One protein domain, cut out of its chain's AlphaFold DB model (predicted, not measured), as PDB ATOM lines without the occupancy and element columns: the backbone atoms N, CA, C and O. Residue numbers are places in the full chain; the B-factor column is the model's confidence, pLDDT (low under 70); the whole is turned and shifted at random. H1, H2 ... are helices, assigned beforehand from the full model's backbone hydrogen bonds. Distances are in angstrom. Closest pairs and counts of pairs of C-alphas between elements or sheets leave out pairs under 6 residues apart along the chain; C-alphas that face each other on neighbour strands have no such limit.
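This is residues 4 to 93 of the 97 residues of the protein "DNA mismatch repair protein Mlh1-like" of Lingula unguis (UniProt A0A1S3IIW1). The longest helix, H4, stands between a helical hairpin, H1 and H2, at one end and a thin tail, residues 82 to 93 with H6, that sticks out at the other. The printed part has 90 residues, with six helices, H1 to H6, and no named strand: all helix. It is only just loose, close to extended, with radius of gyration of the C-alphas 18.1 A, spanning 60 by 39 by 22 A.

Find C-alpha 52 at (-57.915, -11.724, 115.442); from there H4 runs 22.6 A to residue 68, with a kink of 27 degrees near residue 62. H2 is residues 20 to 35, 22.5 A; H1, 4 to 13; H3, 39 to 44; H5, 73 to 76. H6, 87 to 90, ends at (-72.857, 12.584, 101.270).

H4 and H3 are close but not clearly touching; their closest C-alphas, Phe 42 and Trp 53, are 6.8 A apart. H1 touches H2, with residues 27 to 34 of H2 alone, closest at C-alphas Tyr 7 and Phe 34, 6.2 A, at a shallow tilt of 20 degrees, opposite ways. H4 and H2 are apart; H5 and H6 touch no helix. Every O i to N i+4 pair is within hydrogen-bond range in H1 and H2, 1 of 2 in H3, 9 of 13 in H4; H5 and H6 are too short for one.

The farthest C-alphas, Asp 18 and Val 93, are 60.3 A apart. The printed part has no cut and no long link. Look for pLDDT under 70 at residues 39 to 51.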
ATOM      1  N   LEU A   4     -39.402 -10.346 116.902       91.31
ATOM      2  CA  LEU A   4     -38.606 -10.317 118.135       91.31
ATOM      3  C   LEU A   4     -37.087 -10.302 117.870       91.31
ATOM      4  O   LEU A   4     -36.412  -9.475 118.478       91.31
ATOM      5  N   PRO A   5     -36.526 -11.111 116.946       94.06
ATOM      6  CA  PRO A   5     -35.095 -11.041 116.649       94.06
ATOM      7  C   PRO A   5     -34.658  -9.658 116.154       94.06
ATOM      8  O   PRO A   5     -33.617  -9.154 116.566       94.06
ATOM      9  N   MET A   6     -35.478  -9.021 115.312       93.12
ATOM     10  CA  MET A   6     -35.192  -7.682 114.794       93.12
ATOM     11  C   MET A   6     -35.305  -6.613 115.886       93.12
ATOM     12  O   MET A   6     -34.507  -5.685 115.914       93.12
ATOM     13  N   TYR A   7     -36.260  -6.759 116.806       94.75
ATOM     14  CA  TYR A   7     -36.380  -5.873 117.961       94.75
ATOM     15  C   TYR A   7     -35.148  -5.953 118.864       94.75
ATOM     16  O   TYR A   7     -34.563  -4.922 119.172       94.75
ATOM     17  N   ILE A   8     -34.689  -7.161 119.212       96.88
ATOM     18  CA  ILE A   8     -33.475  -7.336 120.024       96.88
ATOM     19  C   ILE A   8     -32.241  -6.767 119.313       96.88
ATOM     20  O   ILE A   8     -31.422  -6.114 119.955       96.88
ATOM     21  N   LEU A   9     -32.124  -6.968 117.996       96.88
ATOM     22  CA  LEU A   9     -31.040  -6.376 117.213       96.88
ATOM     23  C   LEU A   9     -31.058  -4.845 117.312       96.88
ATOM     24  O   LEU A   9     -30.043  -4.252 117.662       96.88
ATOM     25  N   ARG A  10     -32.211  -4.214 117.068       96.69
ATOM     26  CA  ARG A  10     -32.338  -2.751 117.095       96.69
ATOM     27  C   ARG A  10     -32.176  -2.162 118.492       96.69
ATOM     28  O   ARG A  10     -31.621  -1.080 118.624       96.69
ATOM     29  N   LEU A  11     -32.570  -2.882 119.541       97.44
ATOM     30  CA  LEU A  11     -32.249  -2.484 120.913       97.44
ATOM     31  C   LEU A  11     -30.736  -2.418 121.153       97.44
ATOM     32  O   LEU A  11     -30.268  -1.537 121.865       97.44
ATOM     33  N   ALA A  12     -29.970  -3.341 120.570       97.38
ATOM     34  CA  ALA A  12     -28.522  -3.353 120.726       97.38
ATOM     35  C   ALA A  12     -27.812  -2.305 119.851       97.38
ATOM     36  O   ALA A  12     -26.762  -1.816 120.259       97.38
ATOM     37  N   THR A  13     -28.341  -1.984 118.662       97.44
ATOM     38  CA  THR A  13     -27.644  -1.130 117.678       97.44
ATOM     39  C   THR A  13     -28.168   0.299 117.570       97.44
ATOM     40  O   THR A  13     -27.387   1.186 117.244       97.44
ATOM     41  N   GLU A  14     -29.458   0.540 117.817       97.00
ATOM     42  CA  GLU A  14     -30.120   1.831 117.547       97.00
ATOM     43  C   GLU A  14     -30.443   2.641 118.812       97.00
ATOM     44  O   GLU A  14     -30.857   3.798 118.710       97.00
ATOM     45  N   VAL A  15     -30.311   2.039 119.997       98.00
ATOM     46  CA  VAL A  15     -30.554   2.715 121.279       98.00
ATOM     47  C   VAL A  15     -29.260   3.349 121.774       98.00
ATOM     48  O   VAL A  15     -28.226   2.688 121.853       98.00
ATOM     49  N   GLU A  16     -29.337   4.630 122.123       97.62
ATOM     50  CA  GLU A  16     -28.237   5.379 122.734       97.62
ATOM     51  C   GLU A  16     -28.193   5.078 124.236       97.62
ATOM     52  O   GLU A  16     -29.054   5.542 124.974       97.62
ATOM     53  N   TRP A  17     -27.233   4.281 124.703       97.69
ATOM     54  CA  TRP A  17     -27.201   3.803 126.093       97.69
ATOM     55  C   TRP A  17     -26.435   4.717 127.057       97.69
ATOM     56  O   TRP A  17     -26.584   4.560 128.271       97.69
ATOM     57  N   ASP A  18     -25.645   5.669 126.555       98.00
ATOM     58  CA  ASP A  18     -24.755   6.479 127.393       98.00
ATOM     59  C   ASP A  18     -25.457   7.724 127.961       98.00
ATOM     60  O   ASP A  18     -25.131   8.185 129.059       98.00
ATOM     61  N   THR A  19     -26.453   8.265 127.249       98.19
ATOM     62  CA  THR A  19     -27.168   9.491 127.647       98.19
ATOM     63  C   THR A  19     -28.589   9.187 128.121       98.19
ATOM     64  O   THR A  19     -29.443   8.829 127.321       98.19
ATOM     65  N   GLU A  20     -28.889   9.421 129.406       97.69
ATOM     66  CA  GLU A  20     -30.166   9.041 130.052       97.69
ATOM     67  C   GLU A  20     -31.418   9.434 129.249       97.69
ATOM     68  O   GLU A  20     -32.284   8.601 128.975       97.69
ATOM     69  N   LYS A  21     -31.526  10.707 128.855       98.19
ATOM     70  CA  LYS A  21     -32.709  11.205 128.143       98.19
ATOM     71  C   LYS A  21     -32.868  10.547 126.769       98.19
ATOM     72  O   LYS A  21     -33.972  10.142 126.413       98.19
ATOM     73  N   GLU A  22     -31.780  10.457 126.012       98.00
ATOM     74  CA  GLU A  22     -31.780   9.887 124.660       98.00
ATOM     75  C   GLU A  22     -31.973   8.370 124.696       98.00
ATOM     76  O   GLU A  22     -32.692   7.832 123.856       98.00
ATOM     77  N   CYS A  23     -31.448   7.697 125.723       98.19
ATOM     78  CA  CYS A  23     -31.710   6.294 126.021       98.19
ATOM     79  C   CYS A  23     -33.207   6.031 126.140       98.19
ATOM     80  O   CYS A  23     -33.753   5.218 125.394       98.19
ATOM     81  N   PHE A  24     -33.907   6.761 127.014       98.38
ATOM     82  CA  PHE A  24     -35.349   6.576 127.173       98.38
ATOM     83  C   PHE A  24     -36.130   6.903 125.899       98.38
ATOM     84  O   PHE A  24     -37.063   6.176 125.554       98.38
ATOM     85  N   GLU A  25     -35.757   7.969 125.191       98.06
ATOM     86  CA  GLU A  25     -36.424   8.374 123.953       98.06
ATOM     87  C   GLU A  25     -36.262   7.325 122.842       98.06
ATOM     88  O   GLU A  25     -37.250   6.872 122.252       98.06
ATOM     89  N   THR A  26     -35.027   6.899 122.576       98.00
ATOM     90  CA  THR A  26     -34.715   5.936 121.511       98.00
ATOM     91  C   THR A  26     -35.225   4.539 121.847       98.00
ATOM     92  O   THR A  26     -35.860   3.912 120.998       98.00
ATOM     93  N   PHE A  27     -35.089   4.085 123.095       98.19
ATOM     94  CA  PHE A  27     -35.657   2.815 123.552       98.19
ATOM     95  C   PHE A  27     -37.184   2.774 123.419       98.19
ATOM     96  O   PHE A  27     -37.749   1.793 122.917       98.19
ATOM     97  N   ALA A  28     -37.876   3.835 123.856       97.75
ATOM     98  CA  ALA A  28     -39.329   3.920 123.742       97.75
ATOM     99  C   ALA A  28     -39.768   3.905 122.273       97.75
ATOM    100  O   ALA A  28     -40.740   3.229 121.932       97.75
ATOM    101  N   ARG A  29     -39.020   4.583 121.393       96.94
ATOM    102  CA  ARG A  29     -39.261   4.569 119.946       96.94
ATOM    103  C   ARG A  29     -39.125   3.162 119.360       96.94
ATOM    104  O   ARG A  29     -40.060   2.703 118.708       96.94
ATOM    105  N   GLU A  30     -38.035   2.452 119.643       97.19
ATOM    106  CA  GLU A  30     -37.826   1.077 119.159       97.19
ATOM    107  C   GLU A  30     -38.883   0.102 119.692       97.19
ATOM    108  O   GLU A  30     -39.402  -0.746 118.964       97.19
ATOM    109  N   THR A  31     -39.278   0.274 120.953       96.25
ATOM    110  CA  THR A  31     -40.355  -0.513 121.563       96.25
ATOM    111  C   THR A  31     -41.703  -0.210 120.909       96.25
ATOM    112  O   THR A  31     -42.459  -1.133 120.605       96.25
ATOM    113  N   SER A  32     -41.999   1.060 120.620       94.44
ATOM    114  CA  SER A  32     -43.232   1.444 119.925       94.44
ATOM    115  C   SER A  32     -43.308   0.847 118.516       94.44
ATOM    116  O   SER A  32     -44.356   0.342 118.123       94.44
ATOM    117  N   GLU A  33     -42.183   0.799 117.798       91.88
ATOM    118  CA  GLU A  33     -42.077   0.211 116.461       91.88
ATOM    119  C   GLU A  33     -42.228  -1.319 116.473       91.88
ATOM    120  O   GLU A  33     -42.718  -1.903 115.504       91.88
ATOM    121  N   PHE A  34     -41.830  -1.993 117.555       92.25
ATOM    122  CA  PHE A  34     -42.047  -3.433 117.717       92.25
ATOM    123  C   PHE A  34     -43.520  -3.783 117.978       92.25
ATOM    124  O   PHE A  34     -44.026  -4.742 117.397       92.25
ATOM    125  N   TYR A  35     -44.211  -3.002 118.815       90.31
ATOM    126  CA  TYR A  35     -45.627  -3.223 119.145       90.31
ATOM    127  C   TYR A  35     -46.609  -2.635 118.122       90.31
ATOM    128  O   TYR A  35     -47.799  -2.961 118.160       90.31
ATOM    129  N   ALA A  36     -46.147  -1.775 117.213       89.25
ATOM    130  CA  ALA A  36     -46.971  -1.245 116.136       89.25
ATOM    131  C   ALA A  36     -47.562  -2.382 115.280       89.25
ATOM    132  O   ALA A  36     -46.876  -3.328 114.893       89.25
ATOM    133  N   MET A  37     -48.850  -2.274 114.947       79.25
ATOM    134  CA  MET A  37     -49.535  -3.237 114.080       79.25
ATOM    135  C   MET A  37     -49.048  -3.064 112.634       79.25
ATOM    136  O   MET A  37     -49.445  -2.117 111.952       79.25
ATOM    137  N   LYS A  38     -48.175  -3.964 112.162       77.12
ATOM    138  CA  LYS A  38     -47.576  -3.885 110.818       77.12
ATOM    139  C   LYS A  38     -48.387  -4.637 109.776       77.12
ATOM    140  O   LYS A  38     -49.119  -5.580 110.069       77.12
ATOM    141  N   LYS A  39     -48.195  -4.234 108.519       66.56
ATOM    142  CA  LYS A  39     -48.889  -4.809 107.364       66.56
ATOM    143  C   LYS A  39     -48.708  -6.328 107.265       66.56
ATOM    144  O   LYS A  39     -49.680  -7.047 107.052       66.56
ATOM    145  N   ASP A  40     -47.486  -6.794 107.503       62.88
ATOM    146  CA  ASP A  40     -47.130  -8.215 107.446       62.88
ATOM    147  C   ASP A  40     -47.812  -9.022 108.562       62.88
ATOM    148  O   ASP A  40     -48.216 -10.166 108.352       62.88
ATOM    149  N   SER A  41     -48.066  -8.394 109.718       60.47
ATOM    150  CA  SER A  41     -48.831  -8.988 110.819       60.47
ATOM    151  C   SER A  41     -50.277  -9.296 110.412       60.47
ATOM    152  O   SER A  41     -50.837 -10.294 110.857       60.47
ATOM    153  N   PHE A  42     -50.885  -8.506 109.518       61.69
ATOM    154  CA  PHE A  42     -52.234  -8.783 109.000       61.69
ATOM    155  C   PHE A  42     -52.275  -9.944 108.000       61.69
ATOM    156  O   PHE A  42     -53.342 -10.512 107.760       61.69
ATOM    157  N   GLN A  43     -51.139 -10.276 107.387       56.66
ATOM    158  CA  GLN A  43     -51.041 -11.307 106.359       56.66
ATOM    159  C   GLN A  43     -50.845 -12.697 106.975       56.66
ATOM    160  O   GLN A  43     -51.440 -13.657 106.493       56.66
ATOM    161  N   LEU A  44     -50.103 -12.772 108.083       54.56
ATOM    162  CA  LEU A  44     -49.838 -13.999 108.847       54.56
ATOM    163  C   LEU A  44     -51.024 -14.446 109.719       54.56
ATOM    164  O   LEU A  44     -51.152 -15.620 110.043       54.56
ATOM    165  N   LEU A  45     -51.943 -13.537 110.051       56.75
ATOM    166  CA  LEU A  45     -53.168 -13.861 110.799       56.75
ATOM    167  C   LEU A  45     -54.280 -14.470 109.925       56.75
ATOM    168  O   LEU A  45     -55.381 -14.709 110.418       56.75
ATOM    169  N   LYS A  46     -54.023 -14.710 108.631       52.94
ATOM    170  CA  LYS A  46     -55.012 -15.263 107.694       52.94
ATOM    171  C   LYS A  46     -55.213 -16.777 107.792       52.94
ATOM    172  O   LYS A  46     -56.198 -17.245 107.232       52.94
ATOM    173  N   GLU A  47     -54.332 -17.527 108.454       50.97
ATOM    174  CA  GLU A  47     -54.316 -18.990 108.288       50.97
ATOM    175  C   GLU A  47     -55.171 -19.820 109.253       50.97
ATOM    176  O   GLU A  47     -55.418 -20.968 108.919       50.97
ATOM    177  N   ASP A  48     -55.722 -19.299 110.359       49.97
ATOM    178  CA  ASP A  48     -56.689 -20.113 111.145       49.97
ATOM    179  C   ASP A  48     -57.549 -19.355 112.178       49.97
ATOM    180  O   ASP A  48     -58.231 -19.954 113.006       49.97
ATOM    181  N   SER A  49     -57.538 -18.017 112.179       51.78
ATOM    182  CA  SER A  49     -58.350 -17.233 113.123       51.78
ATOM    183  C   SER A  49     -59.057 -16.096 112.397       51.78
ATOM    184  O   SER A  49     -58.522 -15.009 112.187       51.78
ATOM    185  N   SER A  50     -60.297 -16.355 111.996       50.19
ATOM    186  CA  SER A  50     -61.165 -15.440 111.248       50.19
ATOM    187  C   SER A  50     -61.433 -14.085 111.933       50.19
ATOM    188  O   SER A  50     -62.015 -13.204 111.300       50.19
ATOM    189  N   GLU A  51     -60.982 -13.863 113.175       58.03
ATOM    190  CA  GLU A  51     -61.373 -12.708 114.003       58.03
ATOM    191  C   GLU A  51     -60.240 -11.970 114.750       58.03
ATOM    192  O   GLU A  51     -60.525 -11.092 115.552       58.03
ATOM    193  N   SER A  52     -58.951 -12.226 114.509       73.19
ATOM    194  CA  SER A  52     -57.915 -11.724 115.442       73.19
ATOM    195  C   SER A  52     -57.627 -10.205 115.373       73.19
ATOM    196  O   SER A  52     -57.806  -9.475 116.355       73.19
ATOM    197  N   TRP A  53     -57.180  -9.682 114.223       80.19
ATOM    198  CA  TRP A  53     -56.645  -8.310 114.182       80.19
ATOM    199  C   TRP A  53     -57.724  -7.233 114.148       80.19
ATOM    200  O   TRP A  53     -57.560  -6.207 114.795       80.19
ATOM    201  N   LYS A  54     -58.825  -7.457 113.413       85.44
ATOM    202  CA  LYS A  54     -59.927  -6.487 113.310       85.44
ATOM    203  C   LYS A  54     -60.560  -6.262 114.674       85.44
ATOM    204  O   LYS A  54     -60.727  -5.118 115.081       85.44
ATOM    205  N   TRP A  55     -60.827  -7.357 115.387       88.69
ATOM    206  CA  TRP A  55     -61.364  -7.304 116.736       88.69
ATOM    207  C   TRP A  55     -60.405  -6.578 117.675       88.69
ATOM    208  O   TRP A  55     -60.820  -5.649 118.358       88.69
ATOM    209  N   THR A  56     -59.112  -6.922 117.643       87.62
ATOM    210  CA  THR A  56     -58.084  -6.243 118.450       87.62
ATOM    211  C   THR A  56     -58.019  -4.749 118.134       87.62
ATOM    212  O   THR A  56     -57.980  -3.918 119.038       87.62
ATOM    213  N   THR A  57     -58.052  -4.371 116.857       88.06
ATOM    214  CA  THR A  57     -58.074  -2.966 116.453       88.06
ATOM    215  C   THR A  57     -59.304  -2.254 117.020       88.06
ATOM    216  O   THR A  57     -59.152  -1.246 117.706       88.06
ATOM    217  N   GLU A  58     -60.501  -2.789 116.793       91.81
ATOM    218  CA  GLU A  58     -61.769  -2.166 117.191       91.81
ATOM    219  C   GLU A  58     -61.978  -2.119 118.712       91.81
ATOM    220  O   GLU A  58     -62.406  -1.095 119.241       91.81
ATOM    221  N   HIS A  59     -61.642  -3.196 119.423       92.44
ATOM    222  CA  HIS A  59     -62.017  -3.396 120.826       92.44
ATOM    223  C   HIS A  59     -60.860  -3.224 121.816       92.44
ATOM    224  O   HIS A  59     -61.110  -3.106 123.014       92.44
ATOM    225  N   VAL A  60     -59.605  -3.186 121.352       91.06
ATOM    226  CA  VAL A  60     -58.427  -2.984 122.219       91.06
ATOM    227  C   VAL A  60     -57.713  -1.683 121.869       91.06
ATOM    228  O   VAL A  60     -57.537  -0.825 122.732       91.06
ATOM    229  N   ILE A  61     -57.340  -1.491 120.600       91.94
ATOM    230  CA  ILE A  61     -56.500  -0.358 120.187       91.94
ATOM    231  C   ILE A  61     -57.283   0.962 120.167       91.94
ATOM    232  O   ILE A  61     -56.870   1.928 120.806       91.94
ATOM    233  N   TYR A  62     -58.425   1.024 119.475       93.88
ATOM    234  CA  TYR A  62     -59.212   2.260 119.361       93.88
ATOM    235  C   TYR A  62     -59.748   2.795 120.704       93.88
ATOM    236  O   TYR A  62     -59.702   4.015 120.905       93.88
ATOM    237  N   PRO A  63     -60.196   1.951 121.657       96.25
ATOM    238  CA  PRO A  63     -60.587   2.417 122.986       96.25
ATOM    239  C   PRO A  63     -59.450   3.119 123.733       96.25
ATOM    240  O   PRO A  63     -59.678   4.175 124.319       96.25
ATOM    241  N   VAL A  64     -58.225   2.590 123.658       94.94
ATOM    242  CA  VAL A  64     -57.048   3.206 124.292       94.94
ATOM    243  C   VAL A  64     -56.616   4.468 123.548       94.94
ATOM    244  O   VAL A  64     -56.288   5.470 124.180       94.94
ATOM    245  N   ILE A  65     -56.667   4.474 122.211       94.00
ATOM    246  CA  ILE A  65     -56.385   5.674 121.408       94.00
ATOM    247  C   ILE A  65     -57.304   6.828 121.820       94.00
ATOM    248  O   ILE A  65     -56.836   7.955 121.972       94.00
ATOM    249  N   ARG A  66     -58.591   6.553 122.064       93.88
ATOM    250  CA  ARG A  66     -59.566   7.573 122.477       93.88
ATOM    251  C   ARG A  66     -59.180   8.279 123.781       93.88
ATOM    252  O   ARG A  66     -59.511   9.450 123.940       93.88
ATOM    253  N   THR A  67     -58.548   7.574 124.717       95.69
ATOM    254  CA  THR A  67     -58.241   8.110 126.053       95.69
ATOM    255  C   THR A  67     -56.800   8.576 126.208       95.69
ATOM    256  O   THR A  67     -56.546   9.461 127.018       95.69
ATOM    257  N   SER A  68     -55.867   7.979 125.467       94.06
ATOM    258  CA  SER A  68     -54.434   8.066 125.767       94.06
ATOM    259  C   SER A  68     -53.592   8.647 124.630       94.06
ATOM    260  O   SER A  68     -52.435   8.995 124.860       94.06
ATOM    261  N   LEU A  69     -54.126   8.756 123.406       92.50
ATOM    262  CA  LEU A  69     -53.377   9.327 122.286       92.50
ATOM    263  C   LEU A  69     -53.448  10.859 122.309       92.50
ATOM    264  O   LEU A  69     -54.520  11.444 122.168       92.50
ATOM    265  N   TYR A  70     -52.284  11.501 122.377       94.25
ATOM    266  CA  TYR A  70     -52.123  12.935 122.136       94.25
ATOM    267  C   TYR A  70     -51.477  13.142 120.759       94.25
ATOM    268  O   TYR A  70     -50.253  13.047 120.647       94.25
ATOM    269  N   PRO A  71     -52.265  13.364 119.688       91.62
ATOM    270  CA  PRO A  71     -51.735  13.387 118.330       91.62
ATOM    271  C   PRO A  71     -50.821  14.607 118.097       91.62
ATOM    272  O   PRO A  71     -51.249  15.745 118.319       91.62
ATOM    273  N   PRO A  72     -49.579  14.408 117.613       93.62
ATOM    274  CA  PRO A  72     -48.706  15.501 117.193       93.62
ATOM    275  C   PRO A  72     -49.281  16.260 115.992       93.62
ATOM    276  O   PRO A  72     -49.940  15.676 115.135       93.62
ATOM    277  N   LYS A  73     -48.945  17.550 115.855       93.25
ATOM    278  CA  LYS A  73     -49.379  18.384 114.711       93.25
ATOM    279  C   LYS A  73     -48.984  17.797 113.354       93.25
ATOM    280  O   LYS A  73     -49.742  17.903 112.399       93.25
ATOM    281  N   LEU A  74     -47.836  17.120 113.305       94.50
ATOM    282  CA  LEU A  74     -47.318  16.461 112.107       94.50
ATOM    283  C   LEU A  74     -48.314  15.452 111.505       94.50
ATOM    284  O   LEU A  74     -48.289  15.223 110.300       94.50
ATOM    285  N   PHE A  75     -49.218  14.881 112.312       93.38
ATOM    286  CA  PHE A  75     -50.192  13.883 111.849       93.38
ATOM    287  C   PHE A  75     -51.220  14.436 110.857       93.38
ATOM    288  O   PHE A  75     -51.783  13.668 110.076       93.38
ATOM    289  N   ALA A  76     -51.452  15.753 110.869       91.75
ATOM    290  CA  ALA A  76     -52.328  16.418 109.909       91.75
ATOM    291  C   ALA A  76     -51.675  16.584 108.524       91.75
ATOM    292  O   ALA A  76     -52.380  16.723 107.530       91.75
ATOM    293  N   GLU A  77     -50.341  16.570 108.454       93.25
ATOM    294  CA  GLU A  77     -49.576  16.873 107.237       93.25
ATOM    295  C   GLU A  77     -48.962  15.615 106.605       93.25
ATOM    296  O   GLU A  77     -48.864  15.512 105.386       93.25
ATOM    297  N   ASN A  78     -48.585  14.622 107.417       92.25
ATOM    298  CA  ASN A  78     -47.882  13.416 106.966       92.25
ATOM    299  C   ASN A  78     -48.811  12.262 106.532       92.25
ATOM    300  O   ASN A  78     -48.388  11.108 106.508       92.25
ATOM    301  N   ALA A  79     -50.078  12.565 106.237       90.19
ATOM    302  CA  ALA A  79     -51.114  11.598 105.868       90.19
ATOM    303  C   ALA A  79     -51.440  10.516 106.926       90.19
ATOM    304  O   ALA A  79     -52.076   9.518 106.587       90.19
ATOM    305  N   SER A  80     -51.082  10.712 108.206       91.25
ATOM    306  CA  SER A  80     -51.530   9.810 109.287       91.25
ATOM    307  C   SER A  80     -53.047   9.863 109.481       91.25
ATOM    308  O   SER A  80     -53.679   8.834 109.710       91.25
ATOM    309  N   PHE A  81     -53.646  11.052 109.350       91.38
ATOM    310  CA  PHE A  81     -55.094  11.234 109.322       91.38
ATOM    311  C   PHE A  81     -55.510  11.962 108.048       91.38
ATOM    312  O   PHE A  81     -55.101  13.096 107.809       91.38
ATOM    313  N   LEU A  82     -56.353  11.313 107.242       93.44
ATOM    314  CA  LEU A  82     -56.867  11.866 105.995       93.44
ATOM    315  C   LEU A  82     -58.395  11.890 106.019       93.44
ATOM    316  O   LEU A  82     -59.045  10.861 106.211       93.44
ATOM    317  N   GLN A  83     -58.974  13.064 105.774       92.38
ATOM    318  CA  GLN A  83     -60.409  13.180 105.563       92.38
ATOM    319  C   GLN A  83     -60.758  12.688 104.156       92.38
ATOM    320  O   GLN A  83     -60.498  13.366 103.168       92.38
ATOM    321  N   ILE A  84     -61.362  11.504 104.074       94.75
ATOM    322  CA  ILE A  84     -61.780  10.902 102.796       94.75
ATOM    323  C   ILE A  84     -63.202  11.291 102.381       94.75
ATOM    324  O   ILE A  84     -63.556  11.188 101.212       94.75
ATOM    325  N   ALA A  85     -64.032  11.712 103.338       95.19
ATOM    326  CA  ALA A  85     -65.424  12.074 103.111       95.19
ATOM    327  C   ALA A  85     -65.939  13.004 104.217       95.19
ATOM    328  O   ALA A  85     -65.336  13.134 105.288       95.19
ATOM    329  N   ASN A  86     -67.091  13.628 103.974       95.94
ATOM    330  CA  ASN A  86     -67.866  14.318 104.997       95.94
ATOM    331  C   ASN A  86     -69.362  14.000 104.825       95.94
ATOM    332  O   ASN A  86     -69.839  13.766 103.716       95.94
ATOM    333  N   LEU A  87     -70.096  13.955 105.937       95.88
ATOM    334  CA  LEU A  87     -71.525  13.633 105.929       95.88
ATOM    335  C   LEU A  87     -72.393  14.678 105.201       95.88
ATOM    336  O   LEU A  87     -73.289  14.256 104.476       95.88
ATOM    337  N   PRO A  88     -72.158  16.003 105.324       95.44
ATOM    338  CA  PRO A  88     -72.965  16.999 104.615       95.44
ATOM    339  C   PRO A  88     -72.984  16.832 103.093       95.44
ATOM    340  O   PRO A  88     -74.034  17.006 102.482       95.44
ATOM    341  N   ASP A  89     -71.855  16.487 102.475       94.81
ATOM    342  CA  ASP A  89     -71.777  16.259 101.030       94.81
ATOM    343  C   ASP A  89     -72.375  14.907 100.638       94.81
ATOM    344  O   ASP A  89     -73.043  14.812  99.609       94.81
ATOM    345  N   LEU A  90     -72.217  13.884 101.483       95.06
ATOM    346  CA  LEU A  90     -72.857  12.584 101.270       95.06
ATOM    347  C   LEU A  90     -74.386  12.688 101.323       95.06
ATOM    348  O   LEU A  90     -75.064  12.118 100.471       95.06
ATOM    349  N   TYR A  91     -74.940  13.456 102.261       93.56
ATOM    350  CA  TYR A  91     -76.390  13.617 102.403       93.56
ATOM    351  C   TYR A  91     -77.053  14.416 101.274       93.56
ATOM    352  O   TYR A  91     -78.269  14.354 101.152       93.56
ATOM    353  N   LYS A  92     -76.291  15.119 100.423       92.50
ATOM    354  CA  LYS A  92     -76.828  15.753  99.200       92.50
ATOM    355  C   LYS A  92     -77.109  14.751  98.081       92.50
ATOM    356  O   LYS A  92     -77.849  15.063  97.158       92.50
ATOM    357  N   VAL A  93     -76.445  13.595  98.114       94.31
ATOM    358  CA  VAL A  93     -76.535  12.566  97.067       94.31
ATOM    359  C   VAL A  93     -77.339  11.364  97.556       94.31
ATOM    360  O   VAL A  93     -78.122  10.796  96.800       94.31
TER     361      VAL A  93